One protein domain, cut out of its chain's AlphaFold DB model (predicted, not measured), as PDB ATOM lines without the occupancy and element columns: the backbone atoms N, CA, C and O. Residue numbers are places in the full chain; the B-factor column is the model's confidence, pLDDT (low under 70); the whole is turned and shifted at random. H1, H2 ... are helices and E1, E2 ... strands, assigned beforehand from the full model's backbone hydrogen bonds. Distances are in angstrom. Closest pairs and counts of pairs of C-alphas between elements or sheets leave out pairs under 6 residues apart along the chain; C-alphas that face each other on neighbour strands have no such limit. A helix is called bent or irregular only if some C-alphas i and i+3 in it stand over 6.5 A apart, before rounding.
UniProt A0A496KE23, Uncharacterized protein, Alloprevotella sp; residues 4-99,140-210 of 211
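This is residues 4 to 99 and 140 to 210 of the 211 residues of an uncharacterized protein of Alloprevotella sp (UniProt A0A496KE23). A twisted wall of four parallel strands stands between two helices, H1 over one face and H5 over the other, in three layers. The long H2 runs side by side with H1 and reaches past it to a free tip at residues 71 to 76, while H3 packs on H5 at the far end of the domain. The printed part has 167 residues, with five named helices and four named strands in the order E1 H1 E2 H2 H3 H4 E3 H5 E4; the sheet's order is E2 E1 E3 E4 and the class is mixed, helices and strands. The whole is compact, with a radius of gyration of the C-alphas of 16.4 A, yet elongated, spanning 56 by 36 by 28 A.

Find C-alpha 4 at (46.197, -35.065, 54.773), where E1 begins and runs to residue 9. H1, residues 10 to 25, follows over 22.9 A, then E2, residues 34 to 40. From C-alpha 47 at (46.317, -47.417, 33.184), H2 runs 34.4 A to residue 70. Beyond the cut come H3, residues 143 to 150, H4, residues 157 to 165, and E3, residues 171 to 177. H5, residues 181 to 195, spans 22.3 A and is only just irregular, with C-alphas 185 and 188 6.6 A apart. E4, residues 204 to 210, ends at (57.342, -49.850, 47.976).

Begin at the twisted sheet, where N 6 and O 36 of E1 and E2 are 2.9 A apart, N 7 and O 173 of E1 and E3 2.8 A, and N 174 and O 206 of E3 and E4 2.8 A. E1, H1, E2 and E3, H5, E4 are strand-helix-strand units, parallel neighbour strands joined through a helix, with right-handed crossovers. H1 and H5 lie on opposite faces, at heights of 8.5 A and 8.4 A, each over E1 and E3 and along the strands. H2 touches H1 with residues 48 to 59 alone, closest at the C-alphas of Asp 48 and Gly 11, 5.5 A, at a shallow tilt of 20 degrees, the same way. H3 touches H5, closest at the C-alphas of Pro 143 and Ser 185, 4.5 A. H4 touches no helix. Every O i to N i+4 pair is within hydrogen-bond range in H1, H2, H3 and H4, and 9 of 11 are in H5.

Look to Asp 74 and Asn 144 for the farthest C-alphas, 56.1 A apart. Residues 100 to 139 are cut out, leaving 21.2 A between C-alphas 99 and 140. Residues 71 to 99 hold no named element, though residues 85 to 86 pair in parallel with residues 34 to 35 of E2. Of the links printed whole, none is long. Mean pLDDT of the printed part is 84.4; 20 residues are under 70, among them 75 to 78 and 198 to 204.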
ATOM      1  N   LEU A   4      45.129 -34.178  55.222       95.75
ATOM      2  CA  LEU A   4      46.197 -35.065  54.773       95.75
ATOM      3  C   LEU A   4      46.441 -34.841  53.281       95.75
ATOM      4  O   LEU A   4      45.633 -35.253  52.451       95.75
ATOM      5  N   TYR A   5      47.576 -34.245  52.939       95.38
ATOM      6  CA  TYR A   5      48.047 -34.177  51.561       95.38
ATOM      7  C   TYR A   5      48.734 -35.485  51.208       95.38
ATOM      8  O   TYR A   5      49.739 -35.860  51.813       95.38
ATOM      9  N   TYR A   6      48.177 -36.190  50.234       96.19
ATOM     10  CA  TYR A   6      48.729 -37.434  49.730       96.19
ATOM     11  C   TYR A   6      49.461 -37.158  48.418       96.19
ATOM     12  O   TYR A   6      48.820 -36.811  47.432       96.19
ATOM     13  N   PHE A   7      50.777 -37.347  48.385       93.88
ATOM     14  CA  PHE A   7      51.562 -37.290  47.156       93.88
ATOM     15  C   PHE A   7      51.866 -38.704  46.671       93.88
ATOM     16  O   PHE A   7      52.705 -39.404  47.239       93.88
ATOM     17  N   GLY A   8      51.190 -39.137  45.611       93.25
ATOM     18  CA  GLY A   8      51.504 -40.392  44.933       93.25
ATOM     19  C   GLY A   8      52.483 -40.154  43.791       93.25
ATOM     20  O   GLY A   8      52.268 -39.252  42.993       93.25
ATOM     21  N   ILE A   9      53.538 -40.957  43.676       89.38
ATOM     22  CA  ILE A   9      54.524 -40.835  42.595       89.38
ATOM     23  C   ILE A   9      54.498 -42.085  41.716       89.38
ATOM     24  O   ILE A   9      54.734 -43.206  42.184       89.38
ATOM     25  N   GLY A  10      54.227 -41.875  40.427       86.81
ATOM     26  CA  GLY A  10      54.040 -42.927  39.433       86.81
ATOM     27  C   GLY A  10      52.849 -43.851  39.724       86.81
ATOM     28  O   GLY A  10      52.125 -43.692  40.711       86.81
ATOM     29  N   GLY A  11      52.717 -44.914  38.926       88.12
ATOM     30  CA  GLY A  11      51.667 -45.926  39.111       88.12
ATOM     31  C   GLY A  11      51.651 -46.612  40.488       88.12
ATOM     32  O   GLY A  11      50.594 -47.024  40.963       88.12
ATOM     33  N   THR A  12      52.785 -46.713  41.194       90.25
ATOM     34  CA  THR A  12      52.806 -47.205  42.587       90.25
ATOM     35  C   THR A  12      52.071 -46.256  43.529       90.25
ATOM     36  O   THR A  12      51.241 -46.713  44.315       90.25
ATOM     37  N   GLY A  13      52.307 -44.948  43.413       92.56
ATOM     38  CA  GLY A  13      51.551 -43.946  44.158       92.56
ATOM     39  C   GLY A  13      50.051 -44.013  43.861       92.56
ATOM     40  O   GLY A  13      49.239 -43.940  44.779       92.56
ATOM     41  N   SER A  14      49.652 -44.243  42.612       93.38
ATOM     42  CA  SER A  14      48.232 -44.387  42.255       93.38
ATOM     43  C   SER A  14      47.602 -45.636  42.884       93.38
ATOM     44  O   SER A  14      46.519 -45.572  43.463       93.38
ATOM     45  N   ARG A  15      48.309 -46.775  42.867       92.81
ATOM     46  CA  ARG A  15      47.838 -48.030  43.484       92.81
ATOM     47  C   ARG A  15      47.678 -47.919  45.003       92.81
ATOM     48  O   ARG A  15      46.712 -48.450  45.546       92.81
ATOM     49  N   VAL A  16      48.578 -47.210  45.684       95.50
ATOM     50  CA  VAL A  16      48.448 -46.954  47.129       95.50
ATOM     51  C   VAL A  16      47.252 -46.040  47.419       95.50
ATOM     52  O   VAL A  16      46.490 -46.325  48.344       95.50
ATOM     53  N   LEU A  17      47.011 -45.014  46.593       96.69
ATOM     54  CA  LEU A  17      45.834 -44.151  46.730       96.69
ATOM     55  C   LEU A  17      44.538 -44.944  46.565       96.69
ATOM     56  O   LEU A  17      43.614 -44.781  47.356       96.69
ATOM     57  N   LYS A  18      44.479 -45.845  45.580       96.00
ATOM     58  CA  LYS A  18      43.344 -46.757  45.407       96.00
ATOM     59  C   LYS A  18      43.054 -47.542  46.689       96.00
ATOM     60  O   LYS A  18      41.905 -47.589  47.119       96.00
ATOM     61  N   SER A  19      44.070 -48.137  47.315       95.75
ATOM     62  CA  SER A  19      43.896 -48.875  48.573       95.75
ATOM     63  C   SER A  19      43.411 -47.974  49.710       95.75
ATOM     64  O   SER A  19      42.514 -48.364  50.456       95.75
ATOM     65  N   LEU A  20      43.946 -46.752  49.812       96.44
ATOM     66  CA  LEU A  20      43.475 -45.760  50.778       96.44
ATOM     67  C   LEU A  20      41.989 -45.442  50.567       96.44
ATOM     68  O   LEU A  20      41.220 -45.505  51.520       96.44
ATOM     69  N   LEU A  21      41.555 -45.177  49.331       96.88
ATOM     70  CA  LEU A  21      40.147 -44.906  49.020       96.88
ATOM     71  C   LEU A  21      39.232 -46.064  49.432       96.88
ATOM     72  O   LEU A  21      38.152 -45.814  49.964       96.88
ATOM     73  N   MET A  22      39.659 -47.317  49.254       96.31
ATOM     74  CA  MET A  22      38.885 -48.484  49.698       96.31
ATOM     75  C   MET A  22      38.724 -48.515  51.224       96.31
ATOM     76  O   MET A  22      37.619 -48.738  51.716       96.31
ATOM     77  N   LEU A  23      39.783 -48.213  51.982       95.75
ATOM     78  CA  LEU A  23      39.709 -48.104  53.445       95.75
ATOM     79  C   LEU A  23      38.774 -46.966  53.882       95.75
ATOM     80  O   LEU A  23      37.912 -47.162  54.737       95.75
ATOM     81  N   LEU A  24      38.890 -45.793  53.253       95.31
ATOM     82  CA  LEU A  24      38.010 -44.654  53.530       95.31
ATOM     83  C   LEU A  24      36.551 -44.943  53.145       95.31
ATOM     84  O   LEU A  24      35.627 -44.414  53.762       95.31
ATOM     85  N   SER A  25      36.332 -45.773  52.124       94.94
ATOM     86  CA  SER A  25      34.995 -46.214  51.702       94.94
ATOM     87  C   SER A  25      34.372 -47.111  52.762       94.94
ATOM     88  O   SER A  25      33.208 -46.927  53.102       94.94
ATOM     89  N   ALA A  26      35.172 -47.996  53.364       94.38
ATOM     90  CA  ALA A  26      34.777 -48.859  54.475       94.38
ATOM     91  C   ALA A  26      34.577 -48.118  55.817       94.38
ATOM     92  O   ALA A  26      34.202 -48.748  56.800       94.38
ATOM     93  N   GLY A  27      34.788 -46.796  55.868       91.12
ATOM     94  CA  GLY A  27      34.605 -45.997  57.084       91.12
ATOM     95  C   GLY A  27      35.770 -46.095  58.071       91.12
ATOM     96  O   GLY A  27      35.617 -45.753  59.241       91.12
ATOM     97  N   VAL A  28      36.945 -46.558  57.623       92.69
ATOM     98  CA  VAL A  28      38.149 -46.576  58.461       92.69
ATOM     99  C   VAL A  28      38.487 -45.147  58.880       92.69
ATOM    100  O   VAL A  28      38.695 -44.273  58.035       92.69
ATOM    101  N   LYS A  29      38.562 -44.920  60.196       89.12
ATOM    102  CA  LYS A  29      38.889 -43.609  60.755       89.12
ATOM    103  C   LYS A  29      40.319 -43.231  60.412       89.12
ATOM    104  O   LYS A  29      41.273 -43.930  60.750       89.12
ATOM    105  N   LEU A  30      40.450 -42.073  59.787       89.19
ATOM    106  CA  LEU A  30      41.718 -41.406  59.578       89.19
ATOM    107  C   LEU A  30      41.792 -40.241  60.558       89.19
ATOM    108  O   LEU A  30      40.820 -39.516  60.744       89.19
ATOM    109  N   ASN A  31      42.957 -40.004  61.154       89.50
ATOM    110  CA  ASN A  31      43.167 -38.831  62.005       89.50
ATOM    111  C   ASN A  31      43.261 -37.535  61.165       89.50
ATOM    112  O   ASN A  31      44.123 -36.713  61.431       89.50
ATOM    113  N   ALA A  32      42.482 -37.375  60.090       91.69
ATOM    114  CA  ALA A  32      42.428 -36.216  59.197       91.69
ATOM    115  C   ALA A  32      40.965 -35.864  58.893       91.69
ATOM    116  O   ALA A  32      40.130 -36.757  58.797       91.69
ATOM    117  N   THR A  33      40.661 -34.583  58.703       91.25
ATOM    118  CA  THR A  33      39.311 -34.139  58.293       91.25
ATOM    119  C   THR A  33      39.062 -34.316  56.796       91.25
ATOM    120  O   THR A  33      37.922 -34.439  56.350       91.25
ATOM    121  N   GLU A  34      40.135 -34.317  56.010       95.12
ATOM    122  CA  GLU A  34      40.102 -34.318  54.555       95.12
ATOM    123  C   GLU A  34      41.383 -34.944  54.007       95.12
ATOM    124  O   GLU A  34      42.464 -34.769  54.574       95.12
ATOM    125  N   VAL A  35      41.261 -35.653  52.887       97.44
ATOM    126  CA  VAL A  35      42.389 -36.146  52.098       97.44
ATOM    127  C   VAL A  35      42.455 -35.369  50.791       97.44
ATOM    128  O   VAL A  35      41.468 -35.267  50.060       97.44
ATOM    129  N   VAL A  36      43.635 -34.845  50.482       97.19
ATOM    130  CA  VAL A  36      43.920 -34.093  49.260       97.19
ATOM    131  C   VAL A  36      44.961 -34.866  48.448       97.19
ATOM    132  O   VAL A  36      46.158 -34.737  48.716       97.19
ATOM    133  N   PRO A  37      44.543 -35.729  47.503       96.81
ATOM    134  CA  PRO A  37      45.475 -36.487  46.688       96.81
ATOM    135  C   PRO A  37      46.032 -35.655  45.531       96.81
ATOM    136  O   PRO A  37      45.296 -34.977  44.815       96.81
ATOM    137  N   ILE A  38      47.340 -35.772  45.330       94.00
ATOM    138  CA  ILE A  38      48.116 -35.178  44.246       94.00
ATOM    139  C   ILE A  38      48.996 -36.292  43.681       94.00
ATOM    140  O   ILE A  38      49.803 -36.880  44.403       94.00
ATOM    141  N   ILE A  39      48.840 -36.619  42.402       91.69
ATOM    142  CA  ILE A  39      49.669 -37.619  41.736       91.69
ATOM    143  C   ILE A  39      50.678 -36.955  40.809       91.69
ATOM    144  O   ILE A  39      50.335 -36.121  39.977       91.69
ATOM    145  N   ILE A  40      51.923 -37.395  40.933       87.12
ATOM    146  CA  ILE A  40      53.056 -37.012  40.109       87.12
ATOM    147  C   ILE A  40      53.402 -38.203  39.216       87.12
ATOM    148  O   ILE A  40      54.123 -39.117  39.626       87.12
ATOM    149  N   ASP A  41      52.869 -38.207  37.997       82.69
ATOM    150  CA  ASP A  41      53.206 -39.206  36.985       82.69
ATOM    151  C   ASP A  41      53.316 -38.551  35.596       82.69
ATOM    152  O   ASP A  41      52.313 -38.065  35.073       82.69
ATOM    153  N   PRO A  42      54.515 -38.498  34.990       72.62
ATOM    154  CA  PRO A  42      54.691 -38.040  33.615       72.62
ATOM    155  C   PRO A  42      54.155 -39.039  32.575       72.62
ATOM    156  O   PRO A  42      54.027 -38.670  31.408       72.62
ATOM    157  N   ASP A  43      53.866 -40.292  32.955       74.69
ATOM    158  CA  ASP A  43      53.323 -41.296  32.038       74.69
ATOM    159  C   ASP A  43      51.819 -41.082  31.805       74.69
ATOM    160  O   ASP A  43      50.964 -41.497  32.594       74.69
ATOM    161  N   LYS A  44      51.480 -40.452  30.673       68.06
ATOM    162  CA  LYS A  44      50.082 -40.199  30.274       68.06
ATOM    163  C   LYS A  44      49.320 -41.481  29.916       68.06
ATOM    164  O   LYS A  44      48.091 -41.461  29.882       68.06
ATOM    165  N   GLY A  45      50.025 -42.575  29.625       66.25
ATOM    166  CA  GLY A  45      49.450 -43.875  29.275       66.25
ATOM    167  C   GLY A  45      49.234 -44.802  30.473       66.25
ATOM    168  O   GLY A  45      48.799 -45.941  30.288       66.25
ATOM    169  N   ALA A  46      49.534 -44.354  31.695       72.31
ATOM    170  CA  ALA A  46      49.447 -45.188  32.885       72.31
ATOM    171  C   ALA A  46      47.991 -45.607  33.188       72.31
ATOM    172  O   ALA A  46      47.187 -44.848  33.728       72.31
ATOM    173  N   ALA A  47      47.650 -46.868  32.908       80.50
ATOM    174  CA  ALA A  47      46.317 -47.417  33.184       80.50
ATOM    175  C   ALA A  47      45.942 -47.370  34.680       80.50
ATOM    176  O   ALA A  47      44.768 -47.262  35.035       80.50
ATOM    177  N   ASP A  48      46.928 -47.442  35.579       82.69
ATOM    178  CA  ASP A  48      46.711 -47.267  37.020       82.69
ATOM    179  C   ASP A  48      46.250 -45.852  37.373       82.69
ATOM    180  O   ASP A  48      45.408 -45.686  38.258       82.69
ATOM    181  N   MET A  49      46.753 -44.843  36.663       85.19
ATOM    182  CA  MET A  49      46.373 -43.450  36.869       85.19
ATOM    183  C   MET A  49      44.927 -43.193  36.477       85.19
ATOM    184  O   MET A  49      44.163 -42.694  37.301       85.19
ATOM    185  N   ALA A  50      44.537 -43.600  35.267       87.12
ATOM    186  CA  ALA A  50      43.168 -43.440  34.783       87.12
ATOM    187  C   ALA A  50      42.158 -44.113  35.728       87.12
ATOM    188  O   ALA A  50      41.242 -43.464  36.226       87.12
ATOM    189  N   ARG A  51      42.408 -45.379  36.097       89.69
ATOM    190  CA  ARG A  51      41.554 -46.119  37.042       89.69
ATOM    191  C   ARG A  51      41.454 -45.443  38.407       89.69
ATOM    192  O   ARG A  51      40.399 -45.462  39.028       89.69
ATOM    193  N   THR A  52      42.552 -44.875  38.902       92.88
ATOM    194  CA  THR A  52      42.549 -44.186  40.200       92.88
ATOM    195  C   THR A  52      41.791 -42.860  40.122       92.88
ATOM    196  O   THR A  52      41.082 -42.521  41.064       92.88
ATOM    197  N   ALA A  53      41.883 -42.136  39.004       92.38
ATOM    198  CA  ALA A  53      41.120 -40.911  38.779       92.38
ATOM    199  C   ALA A  53      39.607 -41.162  38.775       92.38
ATOM    200  O   ALA A  53      38.867 -40.433  39.442       92.38
ATOM    201  N   ASP A  54      39.164 -42.226  38.103       94.00
ATOM    202  CA  ASP A  54      37.758 -42.637  38.102       94.00
ATOM    203  C   ASP A  54      37.285 -42.986  39.519       94.00
ATOM    204  O   ASP A  54      36.270 -42.463  39.979       94.00
ATOM    205  N   LEU A  55      38.079 -43.755  40.272       95.44
ATOM    206  CA  LEU A  55      37.767 -44.101  41.662       95.44
ATOM    207  C   LEU A  55      37.673 -42.881  42.585       95.44
ATOM    208  O   LEU A  55      36.803 -42.840  43.453       95.44
ATOM    209  N   VAL A  56      38.540 -41.875  42.423       97.12
ATOM    210  CA  VAL A  56      38.437 -40.623  43.196       97.12
ATOM    211  C   VAL A  56      37.116 -39.920  42.889       97.12
ATOM    212  O   VAL A  56      36.433 -39.465  43.809       97.12
ATOM    213  N   ARG A  57      36.731 -39.852  41.611       96.50
ATOM    214  CA  ARG A  57      35.480 -39.215  41.185       96.50
ATOM    215  C   ARG A  57      34.259 -39.933  41.754       96.50
ATOM    216  O   ARG A  57      33.366 -39.279  42.290       96.50
ATOM    217  N   GLU A  58      34.234 -41.258  41.664       96.88
ATOM    218  CA  GLU A  58      33.176 -42.092  42.240       96.88
ATOM    219  C   GLU A  58      33.097 -41.913  43.759       96.88
ATOM    220  O   GLU A  58      32.020 -41.662  44.301       96.88
ATOM    221  N   TYR A  59      34.243 -41.938  44.447       97.75
ATOM    222  CA  TYR A  59      34.308 -41.707  45.887       97.75
ATOM    223  C   TYR A  59      33.705 -40.352  46.275       97.75
ATOM    224  O   TYR A  59      32.902 -40.278  47.204       97.75
ATOM    225  N   GLN A  60      34.045 -39.274  45.560       97.38
ATOM    226  CA  GLN A  60      33.510 -37.934  45.828       97.38
ATOM    227  C   GLN A  60      31.984 -37.872  45.680       97.38
ATOM    228  O   GLN A  60      31.309 -37.245  46.502       97.38
ATOM    229  N   GLN A  61      31.432 -38.545  44.667       96.94
ATOM    230  CA  GLN A  61      29.984 -38.635  44.459       96.94
ATOM    231  C   GLN A  61      29.300 -39.410  45.591       96.94
ATOM    232  O   GLN A  61      28.303 -38.941  46.148       96.94
ATOM    233  N   LEU A  62      29.861 -40.560  45.975       95.88
ATOM    234  CA  LEU A  62      29.339 -41.400  47.055       95.88
ATOM    235  C   LEU A  62      29.430 -40.704  48.415       95.88
ATOM    236  O   LEU A  62      28.459 -40.717  49.169       95.88
ATOM    237  N   HIS A  63      30.537 -40.017  48.704       94.94
ATOM    238  CA  HIS A  63      30.691 -39.185  49.898       94.94
ATOM    239  C   HIS A  63      29.608 -38.099  49.970       94.94
ATOM    240  O   HIS A  63      28.966 -37.928  51.009       94.94
ATOM    241  N   ALA A  64      29.354 -37.389  48.865       94.31
ATOM    242  CA  ALA A  64      28.322 -36.355  48.813       94.31
ATOM    243  C   ALA A  64      26.915 -36.925  49.051       94.31
ATOM    244  O   ALA A  64      26.098 -36.290  49.721       94.31
ATOM    245  N   HIS A  65      26.624 -38.122  48.533       92.38
ATOM    246  CA  HIS A  65      25.356 -38.806  48.779       92.38
ATOM    247  C   HIS A  65      25.228 -39.266  50.239       92.38
ATOM    248  O   HIS A  65      24.232 -38.964  50.896       92.38
ATOM    249  N   ALA A  66      26.264 -39.909  50.780       90.19
ATOM    250  CA  ALA A  66      26.302 -40.372  52.164       90.19
ATOM    251  C   ALA A  66      26.135 -39.214  53.163       90.19
ATOM    252  O   ALA A  66      25.395 -39.344  54.136       90.19
ATOM    253  N   LYS A  67      26.731 -38.047  52.881       89.69
ATOM    254  CA  LYS A  67      26.557 -36.831  53.688       89.69
ATOM    255  C   LYS A  67      25.108 -36.326  53.703       89.69
ATOM    256  O   LYS A  67      24.627 -35.890  54.744       89.69
ATOM    257  N   LYS A  68      24.393 -36.392  52.572       89.31
ATOM    258  CA  LYS A  68      22.968 -36.007  52.504       89.31
ATOM    259  C   LYS A  68      22.089 -36.935  53.340       89.31
ATOM    260  O   LYS A  68      21.189 -36.451  54.015       89.31
ATOM    261  N   ILE A  69      22.366 -38.239  53.314       85.69
ATOM    262  CA  ILE A  69      21.661 -39.219  54.152       85.69
ATOM    263  C   ILE A  69      21.942 -38.938  55.632       85.69
ATOM    264  O   ILE A  69      21.011 -38.857  56.430       85.69
ATOM    265  N   ALA A  70      23.208 -38.724  55.997       83.12
ATOM    266  CA  ALA A  70      23.601 -38.440  57.375       83.12
ATOM    267  C   ALA A  70      22.929 -37.178  57.939       83.12
ATOM    268  O   ALA A  70      22.513 -37.184  59.090       83.12
ATOM    269  N   ALA A  71      22.727 -36.139  57.123       82.38
ATOM    270  CA  ALA A  71      22.030 -34.916  57.535       82.38
ATOM    271  C   ALA A  71      20.562 -35.135  57.964       82.38
ATOM    272  O   ALA A  71      19.970 -34.251  58.574       82.38
ATOM    273  N   THR A  72      19.975 -36.292  57.641       81.19
ATOM    274  CA  THR A  72      18.615 -36.687  58.055       81.19
ATOM    275  C   THR A  72      18.593 -37.650  59.249       81.19
ATOM    276  O   THR A  72      17.529 -38.124  59.633       81.19
ATOM    277  N   SER A  73      19.757 -37.962  59.824       74.56
ATOM    278  CA  SER A  73      19.949 -38.944  60.894       74.56
ATOM    279  C   SER A  73      20.473 -38.276  62.168       74.56
ATOM    280  O   SER A  73      21.363 -37.436  62.103       74.56
ATOM    281  N   ASP A  74      20.010 -38.732  63.336       70.19
ATOM    282  CA  ASP A  74      20.484 -38.262  64.651       70.19
ATOM    283  C   ASP A  74      21.865 -38.830  65.055       70.19
ATOM    284  O   ASP A  74      22.416 -38.482  66.100       70.19
ATOM    285  N   LYS A  75      22.439 -39.743  64.258       65.75
ATOM    286  CA  LYS A  75      23.765 -40.336  64.512       65.75
ATOM    287  C   LYS A  75      24.907 -39.409  64.087       65.75
ATOM    288  O   LYS A  75      24.836 -38.771  63.041       65.75
ATOM    289  N   ALA A  76      25.992 -39.418  64.865       63.31
ATOM    290  CA  ALA A  76      27.216 -38.675  64.573       63.31
ATOM    291  C   ALA A  76      27.795 -39.022  63.182       63.31
ATOM    292  O   ALA A  76      27.869 -40.190  62.802       63.31
ATOM    293  N   ASP A  77      28.238 -37.994  62.449       66.50
ATOM    294  CA  ASP A  77      28.652 -38.042  61.030       66.50
ATOM    295  C   ASP A  77      29.917 -38.897  60.764       66.50
ATOM    296  O   ASP A  77      30.243 -39.197  59.617       66.50
ATOM    297  N   GLU A  78      30.635 -39.309  61.813       64.88
ATOM    298  CA  GLU A  78      31.993 -39.866  61.721       64.88
ATOM    299  C   GLU A  78      32.066 -41.403  61.610       64.88
ATOM    300  O   GLU A  78      33.091 -41.927  61.178       64.88
ATOM    301  N   ASP A  79      30.999 -42.136  61.946       72.62
ATOM    302  CA  ASP A  79      30.966 -43.613  61.959       72.62
ATOM    303  C   ASP A  79      30.157 -44.187  60.785       72.62
ATOM    304  O   ASP A  79      29.203 -44.952  60.956       72.62
ATOM    305  N   ARG A  80      30.517 -43.792  59.557       83.94
ATOM    306  CA  ARG A  80      29.829 -44.240  58.338       83.94
ATOM    307  C   ARG A  80      30.771 -44.539  57.178       83.94
ATOM    308  O   ARG A  80      31.888 -44.031  57.088       83.94
ATOM    309  N   PHE A  81      30.263 -45.318  56.229       91.88
ATOM    310  CA  PHE A  81      30.895 -45.469  54.926       91.88
ATOM    311  C   PHE A  81      31.028 -44.112  54.231       91.88
ATOM    312  O   PHE A  81      30.146 -43.250  54.332       91.88
ATOM    313  N   PHE A  82      32.146 -43.924  53.527       92.88
ATOM    314  CA  PHE A  82      32.454 -42.687  52.805       92.88
ATOM    315  C   PHE A  82      32.385 -41.427  53.698       92.88
ATOM    316  O   PHE A  82      31.952 -40.364  53.249       92.88
ATOM    317  N   ALA A  83      32.757 -41.531  54.981       91.44
ATOM    318  CA  ALA A  83      32.721 -40.404  55.923       91.44
ATOM    319  C   ALA A  83      33.760 -39.322  55.602       91.44
ATOM    320  O   ALA A  83      33.457 -38.134  55.657       91.44
ATOM    321  N   THR A  84      34.977 -39.727  55.230       93.88
ATOM    322  CA  THR A  84      36.104 -38.805  55.028       93.88
ATOM    323  C   THR A  84      35.947 -38.015  53.730       93.88
ATOM    324  O   THR A  84      35.619 -38.575  52.688       93.88
ATOM    325  N   LYS A  85      36.205 -36.706  53.761       95.50
ATOM    326  CA  LYS A  85      36.178 -35.872  52.554       95.50
ATOM    327  C   LYS A  85      37.431 -36.114  51.709       95.50
ATOM    328  O   LYS A  85      38.538 -36.122  52.241       95.50
ATOM    329  N   VAL A  86      37.268 -36.246  50.393       97.19
ATOM    330  CA  VAL A  86      38.379 -36.254  49.428       97.19
ATOM    331  C   VAL A  86      38.215 -35.072  48.480       97.19
ATOM    332  O   VAL A  86      37.195 -34.976  47.797       97.19
ATOM    333  N   SER A  87      39.206 -34.185  48.414       95.94
ATOM    334  CA  SER A  87      39.150 -32.980  47.572       95.94
ATOM    335  C   SER A  87      40.337 -32.880  46.641       95.94
ATOM    336  O   SER A  87      41.457 -33.221  47.003       95.94
ATOM    337  N   LEU A  88      40.086 -32.361  45.445       94.69
ATOM    338  CA  LEU A  88      41.119 -32.101  44.454       94.69
ATOM    339  C   LEU A  88      41.530 -30.632  44.478       94.69
ATOM    340  O   LEU A  88      40.739 -29.757  44.837       94.69
ATOM    341  N   ARG A  89      42.773 -30.373  44.073       91.50
ATOM    342  CA  ARG A  89      43.292 -29.014  43.877       91.50
ATOM    343  C   ARG A  89      42.949 -28.500  42.485       91.50
ATOM    344  O   ARG A  89      42.341 -29.216  41.690       91.50
ATOM    345  N   LYS A  90      43.333 -27.256  42.177       86.69
ATOM    346  CA  LYS A  90      43.037 -26.635  40.871       86.69
ATOM    347  C   LYS A  90      43.597 -27.437  39.693       86.69
ATOM    348  O   LYS A  90      42.975 -27.477  38.639       86.69
ATOM    349  N   CYS A  91      44.718 -28.127  39.896       81.81
ATOM    350  CA  CYS A  91      45.321 -29.029  38.917       81.81
ATOM    351  C   CYS A  91      44.545 -30.341  38.694       81.81
ATOM    352  O   CYS A  91      44.915 -31.137  37.838       81.81
ATOM    353  N   GLY A  92      43.485 -30.604  39.461       90.38
ATOM    354  CA  GLY A  92      42.846 -31.914  39.511       90.38
ATOM    355  C   GLY A  92      43.679 -32.919  40.310       90.38
ATOM    356  O   GLY A  92      44.383 -32.546  41.248       90.38
ATOM    357  N   LEU A  93      43.566 -34.204  39.961       90.50
ATOM    358  CA  LEU A  93      44.304 -35.285  40.626       90.50
ATOM    359  C   LEU A  93      45.770 -35.347  40.190       90.50
ATOM    360  O   LEU A  93      46.629 -35.701  40.990       90.50
ATOM    361  N   VAL A  94      46.044 -35.057  38.919       88.06
ATOM    362  CA  VAL A  94      47.383 -35.186  38.341       88.06
ATOM    363  C   VAL A  94      48.033 -33.825  38.316       88.06
ATOM    364  O   VAL A  94      47.493 -32.878  37.752       88.06
ATOM    365  N   LEU A  95      49.213 -33.745  38.899       84.88
ATOM    366  CA  LEU A  95      50.015 -32.551  38.842       84.88
ATOM    367  C   LEU A  95      50.725 -32.459  37.474       84.88
ATOM    368  O   LEU A  95      51.513 -33.348  37.135       84.88
ATOM    369  N   PRO A  96      50.511 -31.384  36.702       76.88
ATOM    370  CA  PRO A  96      51.252 -31.142  35.474       76.88
ATOM    371  C   PRO A  96      52.703 -30.755  35.799       76.88
ATOM    372  O   PRO A  96      52.969 -29.727  36.410       76.88
ATOM    373  N   LEU A  97      53.657 -31.583  35.372       68.69
ATOM    374  CA  LEU A  97      55.086 -31.348  35.615       68.69
ATOM    375  C   LEU A  97      55.740 -30.382  34.622       68.69
ATOM    376  O   LEU A  97      56.811 -29.853  34.897       68.69
ATOM    377  N   THR A  98      55.123 -30.151  33.464       60.75
ATOM    378  CA  THR A  98      55.667 -29.273  32.424       60.75
ATOM    379  C   THR A  98      54.584 -28.326  31.916       60.75
ATOM    380  O   THR A  98      53.560 -28.768  31.396       60.75
ATOM    381  N   LYS A  99      54.829 -27.008  31.998       53.81
ATOM    382  CA  LYS A  99      53.960 -25.976  31.388       53.81
ATOM    383  C   LYS A  99      53.927 -26.063  29.854       53.81
ATOM    384  O   LYS A  99      53.033 -25.516  29.216       53.81
ATOM    385  N   LYS A 140      61.489 -44.285  32.690       70.94
ATOM    386  CA  LYS A 140      61.889 -45.662  32.293       70.94
ATOM    387  C   LYS A 140      63.340 -46.070  32.627       70.94
ATOM    388  O   LYS A 140      64.094 -46.461  31.744       70.94
ATOM    389  N   GLY A 141      63.744 -45.975  33.894       67.12
ATOM    390  CA  GLY A 141      65.096 -46.372  34.319       67.12
ATOM    391  C   GLY A 141      66.188 -45.315  34.109       67.12
ATOM    392  O   GLY A 141      67.360 -45.622  34.283       67.12
ATOM    393  N   ASN A 142      65.819 -44.062  33.822       72.44
ATOM    394  CA  ASN A 142      66.717 -42.904  33.766       72.44
ATOM    395  C   ASN A 142      66.399 -41.894  34.890       72.44
ATOM    396  O   ASN A 142      65.842 -40.826  34.620       72.44
ATOM    397  N   PRO A 143      66.742 -42.176  36.163       72.56
ATOM    398  CA  PRO A 143      66.427 -41.278  37.276       72.56
ATOM    399  C   PRO A 143      67.047 -39.879  37.148       72.56
ATOM    400  O   PRO A 143      66.447 -38.892  37.577       72.56
ATOM    401  N   ASN A 144      68.222 -39.776  36.520       75.62
ATOM    402  CA  ASN A 144      68.934 -38.507  36.324       75.62
ATOM    403  C   ASN A 144      68.100 -37.507  35.504       75.62
ATOM    404  O   ASN A 144      68.070 -36.318  35.807       75.62
ATOM    405  N   MET A 145      67.363 -38.010  34.511       75.38
ATOM    406  CA  MET A 145      66.451 -37.227  33.672       75.38
ATOM    407  C   MET A 145      65.270 -36.701  34.475       75.38
ATOM    408  O   MET A 145      64.929 -35.519  34.406       75.38
ATOM    409  N   GLY A 146      64.669 -37.589  35.269       72.88
ATOM    410  CA  GLY A 146      63.542 -37.227  36.113       72.88
ATOM    411  C   GLY A 146      63.912 -36.225  37.181       72.88
ATOM    412  O   GLY A 146      63.143 -35.306  37.422       72.88
ATOM    413  N   SER A 147      65.120 -36.314  37.729       73.94
ATOM    414  CA  SER A 147      65.604 -35.352  38.719       73.94
ATOM    415  C   SER A 147      65.666 -33.928  38.155       73.94
ATOM    416  O   SER A 147      65.344 -32.988  38.867       73.94
ATOM    417  N   ILE A 148      66.021 -33.753  36.878       75.69
ATOM    418  CA  ILE A 148      66.081 -32.427  36.239       75.69
ATOM    419  C   ILE A 148      64.680 -31.869  35.980       75.69
ATOM    420  O   ILE A 148      64.410 -30.705  36.261       75.69
ATOM    421  N   VAL A 149      63.783 -32.701  35.456       71.00
ATOM    422  CA  VAL A 149      62.426 -32.280  35.075       71.00
ATOM    423  C   VAL A 149      61.572 -32.015  36.307       71.00
ATOM    424  O   VAL A 149      60.839 -31.035  36.362       71.00
ATOM    425  N   LEU A 150      61.707 -32.853  37.332       70.69
ATOM    426  CA  LEU A 150      60.973 -32.703  38.582       70.69
ATOM    427  C   LEU A 150      61.487 -31.517  39.409       70.69
ATOM    428  O   LEU A 150      60.732 -31.004  40.220       70.69
ATOM    429  N   ASN A 151      62.709 -31.024  39.173       71.50
ATOM    430  CA  ASN A 151      63.245 -29.818  39.829       71.50
ATOM    431  C   ASN A 151      62.677 -28.515  39.239       71.50
ATOM    432  O   ASN A 151      63.081 -27.420  39.619       71.50
ATOM    433  N   GLN A 152      61.784 -28.614  38.255       68.88
ATOM    434  CA  GLN A 152      60.998 -27.482  37.762       68.88
ATOM    435  C   GLN A 152      59.656 -27.357  38.508       68.88
ATOM    436  O   GLN A 152      58.938 -26.376  38.323       68.88
ATOM    437  N   PHE A 153      59.314 -28.332  39.359       69.31
ATOM    438  CA  PHE A 153      58.049 -28.393  40.093       69.31
ATOM    439  C   PHE A 153      57.895 -27.271  41.129       69.31
ATOM    440  O   PHE A 153      56.804 -26.736  41.324       69.31
ATOM    441  N   ASP A 154      59.005 -26.889  41.750       68.06
ATOM    442  CA  ASP A 154      59.157 -25.940  42.852       68.06
ATOM    443  C   ASP A 154      58.574 -24.553  42.510       68.06
ATOM    444  O   ASP A 154      58.095 -23.825  43.379       68.06
ATOM    445  N   GLY A 155      58.598 -24.193  41.222       70.50
ATOM    446  CA  GLY A 155      58.097 -22.924  40.687       70.50
ATOM    447  C   GLY A 155      56.760 -23.025  39.947       70.50
ATOM    448  O   GLY A 155      56.374 -22.069  39.277       70.50
ATOM    449  N   SER A 156      56.076 -24.172  40.000       78.56
ATOM    450  CA  SER A 156      54.780 -24.353  39.332       78.56
ATOM    451  C   SER A 156      53.650 -23.633  40.076       78.56
ATOM    452  O   SER A 156      53.656 -23.540  41.307       78.56
ATOM    453  N   ASP A 157      52.653 -23.139  39.334       84.19
ATOM    454  CA  ASP A 157      51.512 -22.418  39.920       84.19
ATOM    455  C   ASP A 157      50.677 -23.374  40.787       84.19
ATOM    456  O   ASP A 157      50.082 -22.990  41.791       84.19
ATOM    457  N   GLU A 158      50.687 -24.653  40.419       84.69
ATOM    458  CA  GLU A 158      50.057 -25.760  41.120       84.69
ATOM    459  C   GLU A 158      50.736 -26.058  42.460       84.69
ATOM    460  O   GLU A 158      50.051 -26.297  43.457       84.69
ATOM    461  N   PHE A 159      52.071 -26.010  42.516       83.38
ATOM    462  CA  PHE A 159      52.783 -26.155  43.781       83.38
ATOM    463  C   PHE A 159      52.549 -24.953  44.693       83.38
ATOM    464  O   PHE A 159      52.316 -25.127  45.886       83.38
ATOM    465  N   GLN A 160      52.512 -23.742  44.136       86.69
ATOM    466  CA  GLN A 160      52.147 -22.541  44.892       86.69
ATOM    467  C   GLN A 160      50.701 -22.602  45.404       86.69
ATOM    468  O   GLN A 160      50.433 -22.219  46.540       86.69
ATOM    469  N   ASP A 161      49.757 -23.136  44.619       89.69
ATOM    470  CA  ASP A 161      48.387 -23.401  45.076       89.69
ATOM    471  C   ASP A 161      48.391 -24.347  46.287       89.69
ATOM    472  O   ASP A 161      47.713 -24.074  47.279       89.69
ATOM    473  N   PHE A 162      49.187 -25.422  46.249       89.81
ATOM    474  CA  PHE A 162      49.392 -26.304  47.400       89.81
ATOM    475  C   PHE A 162      49.904 -25.537  48.628       89.81
ATOM    476  O   PHE A 162      49.250 -25.602  49.668       89.81
ATOM    477  N   LEU A 163      50.998 -24.781  48.495       88.50
ATOM    478  CA  LEU A 163      51.607 -24.039  49.605       88.50
ATOM    479  C   LEU A 163      50.644 -23.028  50.234       88.50
ATOM    480  O   LEU A 163      50.579 -22.928  51.453       88.50
ATOM    481  N   ASN A 164      49.852 -22.329  49.420       89.56
ATOM    482  CA  ASN A 164      48.901 -21.319  49.894       89.56
ATOM    483  C   ASN A 164      47.717 -21.893  50.692       89.56
ATOM    484  O   ASN A 164      47.074 -21.172  51.450       89.56
ATOM    485  N   ASP A 165      47.392 -23.168  50.496       91.12
ATOM    486  CA  ASP A 165      46.282 -23.848  51.180       91.12
ATOM    487  C   ASP A 165      46.751 -24.721  52.349       91.12
ATOM    488  O   ASP A 165      45.914 -25.147  53.147       91.12
ATOM    489  N   PHE A 166      48.057 -24.993  52.437       90.38
ATOM    490  CA  PHE A 166      48.657 -25.773  53.512       90.38
ATOM    491  C   PHE A 166      48.697 -24.951  54.803       90.38
ATOM    492  O   PHE A 166      49.197 -23.827  54.834       90.38
ATOM    493  N   GLN A 167      48.168 -25.512  55.886       89.62
ATOM    494  CA  GLN A 167      48.032 -24.836  57.173       89.62
ATOM    495  C   GLN A 167      48.704 -25.611  58.307       89.62
ATOM    496  O   GLN A 167      49.030 -26.793  58.207       89.62
ATOM    497  N   THR A 168      48.901 -24.939  59.443       87.88
ATOM    498  CA  THR A 168      49.409 -25.595  60.653       87.88
ATOM    499  C   THR A 168      48.473 -26.727  61.086       87.88
ATOM    500  O   THR A 168      47.274 -26.523  61.265       87.88
ATOM    501  N   GLY A 169      49.036 -27.918  61.294       88.06
ATOM    502  CA  GLY A 169      48.287 -29.129  61.643       88.06
ATOM    503  C   GLY A 169      47.930 -30.015  60.447       88.06
ATOM    504  O   GLY A 169      47.491 -31.153  60.658       88.06
ATOM    505  N   ASP A 170      48.153 -29.540  59.220       92.12
ATOM    506  CA  ASP A 170      48.119 -30.378  58.025       92.12
ATOM    507  C   ASP A 170      49.338 -31.302  57.978       92.12
ATOM    508  O   ASP A 170      50.386 -31.049  58.580       92.12
ATOM    509  N   ARG A 171      49.189 -32.433  57.291       92.56
ATOM    510  CA  ARG A 171      50.235 -33.458  57.198       92.56
ATOM    511  C   ARG A 171      50.418 -33.912  55.771       92.56
ATOM    512  O   ARG A 171      49.489 -33.854  54.966       92.56
ATOM    513  N   ILE A 172      51.612 -34.411  55.490       93.50
ATOM    514  CA  ILE A 172      52.002 -34.860  54.161       93.50
ATOM    515  C   ILE A 172      52.337 -36.347  54.228       93.50
ATOM    516  O   ILE A 172      53.138 -36.769  55.061       93.50
ATOM    517  N   PHE A 173      51.743 -37.133  53.337       94.62
ATOM    518  CA  PHE A 173      52.068 -38.538  53.132       94.62
ATOM    519  C   PHE A 173      52.503 -38.757  51.687       94.62
ATOM    520  O   PHE A 173      51.731 -38.515  50.763       94.62
ATOM    521  N   ILE A 174      53.732 -39.222  51.489       93.25
ATOM    522  CA  ILE A 174      54.293 -39.492  50.166       93.25
ATOM    523  C   ILE A 174      54.361 -40.999  49.952       93.25
ATOM    524  O   ILE A 174      54.924 -41.714  50.781       93.25
ATOM    525  N   ALA A 175      53.844 -41.478  48.824       93.69
ATOM    526  CA  ALA A 175      53.908 -42.876  48.427       93.69
ATOM    527  C   ALA A 175      54.463 -43.033  47.009       93.69
ATOM    528  O   ALA A 175      53.975 -42.422  46.060       93.69
ATOM    529  N   GLY A 176      55.449 -43.909  46.839       90.31
ATOM    530  CA  GLY A 176      56.029 -44.216  45.531       90.31
ATOM    531  C   GLY A 176      56.927 -45.449  45.578       90.31
ATOM    532  O   GLY A 176      57.131 -46.029  46.642       90.31
ATOM    533  N   SER A 177      57.461 -45.866  44.430       86.31
ATOM    534  CA  SER A 177      58.505 -46.904  44.373       86.31
ATOM    535  C   SER A 177      59.867 -46.282  44.100       86.31
ATOM    536  O   SER A 177      59.982 -45.406  43.251       86.31
ATOM    537  N   ILE A 178      60.906 -46.755  44.784       81.00
ATOM    538  CA  ILE A 178      62.295 -46.327  44.547       81.00
ATOM    539  C   ILE A 178      63.002 -47.152  43.463       81.00
ATOM    540  O   ILE A 178      64.133 -46.844  43.107       81.00
ATOM    541  N   PHE A 179      62.349 -48.188  42.932       76.56
ATOM    542  CA  PHE A 179      62.906 -49.064  41.898       76.56
ATOM    543  C   PHE A 179      62.409 -48.703  40.488       76.56
ATOM    544  O   PHE A 179      63.038 -49.062  39.494       76.56
ATOM    545  N   GLY A 180      61.295 -47.971  40.376       72.19
ATOM    546  CA  GLY A 180      60.768 -47.483  39.097       72.19
ATOM    547  C   GLY A 180      61.408 -46.170  38.629       72.19
ATOM    548  O   GLY A 180      61.877 -45.381  39.438       72.19
ATOM    549  N   GLY A 181      61.355 -45.865  37.326       73.19
ATOM    550  CA  GLY A 181      61.952 -44.634  36.772       73.19
ATOM    551  C   GLY A 181      61.374 -43.329  37.346       73.19
ATOM    552  O   GLY A 181      62.130 -42.440  37.738       73.19
ATOM    553  N   THR A 182      60.044 -43.219  37.430       77.75
ATOM    554  CA  THR A 182      59.347 -42.035  37.971       77.75
ATOM    555  C   THR A 182      59.472 -41.901  39.474       77.75
ATOM    556  O   THR A 182      59.819 -40.834  39.970       77.75
ATOM    557  N   GLY A 183      59.233 -42.981  40.211       78.62
ATOM    558  CA  GLY A 183      59.327 -42.924  41.662       78.62
ATOM    559  C   GLY A 183      60.765 -42.714  42.151       78.62
ATOM    560  O   GLY A 183      60.979 -41.855  43.000       78.62
ATOM    561  N   ALA A 184      61.764 -43.379  41.555       78.31
ATOM    562  CA  ALA A 184      63.168 -43.222  41.945       78.31
ATOM    563  C   ALA A 184      63.707 -41.801  41.724       78.31
ATOM    564  O   ALA A 184      64.563 -41.348  42.477       78.31
ATOM    565  N   SER A 185      63.210 -41.097  40.704       78.00
ATOM    566  CA  SER A 185      63.599 -39.709  40.432       78.00
ATOM    567  C   SER A 185      62.805 -38.699  41.257       78.00
ATOM    568  O   SER A 185      63.386 -37.783  41.832       78.00
ATOM    569  N   GLY A 186      61.481 -38.861  41.338       78.62
ATOM    570  CA  GLY A 186      60.599 -37.885  41.980       78.62
ATOM    571  C   GLY A 186      60.584 -37.953  43.493       78.62
ATOM    572  O   GLY A 186      60.478 -36.919  44.146       78.62
ATOM    573  N   PHE A 187      60.708 -39.149  44.067       85.25
ATOM    574  CA  PHE A 187      60.542 -39.336  45.504       85.25
ATOM    575  C   PHE A 187      61.620 -38.620  46.327       85.25
ATOM    576  O   PHE A 187      61.252 -37.834  47.203       85.25
ATOM    577  N   PRO A 188      62.932 -38.803  46.062       83.56
ATOM    578  CA  PRO A 188      63.961 -38.123  46.844       83.56
ATOM    579  C   PRO A 188      63.903 -36.604  46.677       83.56
ATOM    580  O   PRO A 188      64.106 -35.870  47.643       83.56
ATOM    581  N   LEU A 189      63.597 -36.133  45.463       81.12
ATOM    582  CA  LEU A 189      63.527 -34.712  45.165       81.12
ATOM    583  C   LEU A 189      62.347 -34.044  45.870       81.12
ATOM    584  O   LEU A 189      62.554 -33.058  46.566       81.12
ATOM    585  N   LEU A 190      61.144 -34.616  45.775       84.31
ATOM    586  CA  LEU A 190      59.962 -34.084  46.452       84.31
ATOM    587  C   LEU A 190      60.180 -34.007  47.967       84.31
ATOM    588  O   LEU A 190      59.874 -32.993  48.589       84.31
ATOM    589  N   VAL A 191      60.760 -35.056  48.561       86.81
ATOM    590  CA  VAL A 191      61.113 -35.069  49.989       86.81
ATOM    591  C   VAL A 191      62.108 -33.955  50.318       86.81
ATOM    592  O   VAL A 191      61.946 -33.280  51.334       86.81
ATOM    593  N   LYS A 192      63.132 -33.752  49.483       84.81
ATOM    594  CA  LYS A 192      64.129 -32.691  49.669       84.81
ATOM    595  C   LYS A 192      63.493 -31.303  49.572       84.81
ATOM    596  O   LYS A 192      63.709 -30.495  50.468       84.81
ATOM    597  N   THR A 193      62.700 -31.042  48.533       82.31
ATOM    598  CA  THR A 193      62.007 -29.763  48.334       82.31
ATOM    599  C   THR A 193      61.093 -29.467  49.519       82.31
ATOM    600  O   THR A 193      61.233 -28.424  50.142       82.31
ATOM    601  N   LEU A 194      60.247 -30.417  49.935       84.06
ATOM    602  CA  LEU A 194      59.322 -30.220  51.059       84.06
ATOM    603  C   LEU A 194      60.011 -30.025  52.416       84.06
ATOM    604  O   LEU A 194      59.469 -29.340  53.277       84.06
ATOM    605  N   ARG A 195      61.191 -30.613  52.641       82.88
ATOM    606  CA  ARG A 195      61.948 -30.419  53.892       82.88
ATOM    607  C   ARG A 195      62.647 -29.069  53.979       82.88
ATOM    608  O   ARG A 195      62.888 -28.600  55.083       82.88
ATOM    609  N   ASN A 196      62.984 -28.482  52.837       79.19
ATOM    610  CA  ASN A 196      63.726 -27.225  52.763       79.19
ATOM    611  C   ASN A 196      62.811 -25.997  52.640       79.19
ATOM    612  O   ASN A 196      63.307 -24.888  52.473       79.19
ATOM    613  N   LEU A 197      61.489 -26.183  52.675       75.19
ATOM    614  CA  LEU A 197      60.535 -25.085  52.615       75.19
ATOM    615  C   LEU A 197      60.256 -24.540  54.014       75.19
ATOM    616  O   LEU A 197      59.537 -25.161  54.797       75.19
ATOM    617  N   ASP A 198      60.741 -23.328  54.274       66.62
ATOM    618  CA  ASP A 198      60.450 -22.573  55.502       66.62
ATOM    619  C   ASP A 198      58.944 -22.316  55.691       66.62
ATOM    620  O   ASP A 198      58.454 -22.174  56.809       66.62
ATOM    621  N   ALA A 199      58.191 -22.298  54.585       65.25
ATOM    622  CA  ALA A 199      56.749 -22.065  54.541       65.25
ATOM    623  C   ALA A 199      55.902 -23.210  55.125       65.25
ATOM    624  O   ALA A 199      54.682 -23.081  55.197       65.25
ATOM    625  N   LEU A 200      56.513 -24.327  55.527       68.69
ATOM    626  CA  LEU A 200      55.790 -25.476  56.051       68.69
ATOM    627  C   LEU A 200      56.095 -25.701  57.556       68.69
ATOM    628  O   LEU A 200      56.972 -26.492  57.921       68.69
ATOM    629  N   PRO A 201      55.401 -24.985  58.461       56.62
ATOM    630  CA  PRO A 201      55.710 -24.982  59.888       56.62
ATOM    631  C   PRO A 201      55.354 -26.313  60.569       56.62
ATOM    632  O   PRO A 201      54.197 -26.729  60.595       56.62
ATOM    633  N   GLY A 202      56.345 -26.959  61.197       58.53
ATOM    634  CA  GLY A 202      56.127 -28.117  62.080       58.53
ATOM    635  C   GLY A 202      55.705 -29.415  61.378       58.53
ATOM    636  O   GLY A 202      55.079 -30.272  62.000       58.53
ATOM    637  N   ASN A 203      56.031 -29.562  60.092       59.94
ATOM    638  CA  ASN A 203      55.579 -30.667  59.249       59.94
ATOM    639  C   ASN A 203      55.811 -32.062  59.824       59.94
ATOM    640  O   ASN A 203      56.949 -32.507  59.990       59.94
ATOM    641  N   GLN A 204      54.728 -32.829  59.942       66.75
ATOM    642  CA  GLN A 204      54.835 -34.283  59.978       66.75
ATOM    643  C   GLN A 204      54.810 -34.808  58.539       66.75
ATOM    644  O   GLN A 204      53.751 -34.943  57.916       66.75
ATOM    645  N   LEU A 205      56.007 -35.051  58.009       81.75
ATOM    646  CA  LEU A 205      56.219 -35.688  56.716       81.75
ATOM    647  C   LEU A 205      56.347 -37.201  56.904       81.75
ATOM    648  O   LEU A 205      57.284 -37.674  57.549       81.75
ATOM    649  N   PHE A 206      55.440 -37.953  56.291       85.44
ATOM    650  CA  PHE A 206      55.450 -39.410  56.287       85.44
ATOM    651  C   PHE A 206      55.755 -39.929  54.884       85.44
ATOM    652  O   PHE A 206      55.232 -39.423  53.892       85.44
ATOM    653  N   CYS A 207      56.590 -40.957  54.806       84.88
ATOM    654  CA  CYS A 207      57.096 -41.496  53.551       84.88
ATOM    655  C   CYS A 207      56.887 -43.011  53.517       84.88
ATOM    656  O   CYS A 207      57.306 -43.711  54.438       84.88
ATOM    657  N   LEU A 208      56.292 -43.512  52.438       84.31
ATOM    658  CA  LEU A 208      56.154 -44.931  52.145       84.31
ATOM    659  C   LEU A 208      56.795 -45.237  50.792       84.31
ATOM    660  O   LEU A 208      56.333 -44.782  49.744       84.31
ATOM    661  N   THR A 209      57.842 -46.052  50.816       81.06
ATOM    662  CA  THR A 209      58.473 -46.587  49.610       81.06
ATOM    663  C   THR A 209      58.119 -48.056  49.464       81.06
ATOM    664  O   THR A 209      58.326 -48.827  50.400       81.06
ATOM    665  N   LEU A 210      57.608 -48.449  48.302       78.50
ATOM    666  CA  LEU A 210      57.342 -49.850  47.976       78.50
ATOM    667  C   LEU A 210      58.352 -50.360  46.935       78.50
ATOM    668  O   LEU A 210      58.837 -49.547  46.140       78.50
TER     669      LEU A 210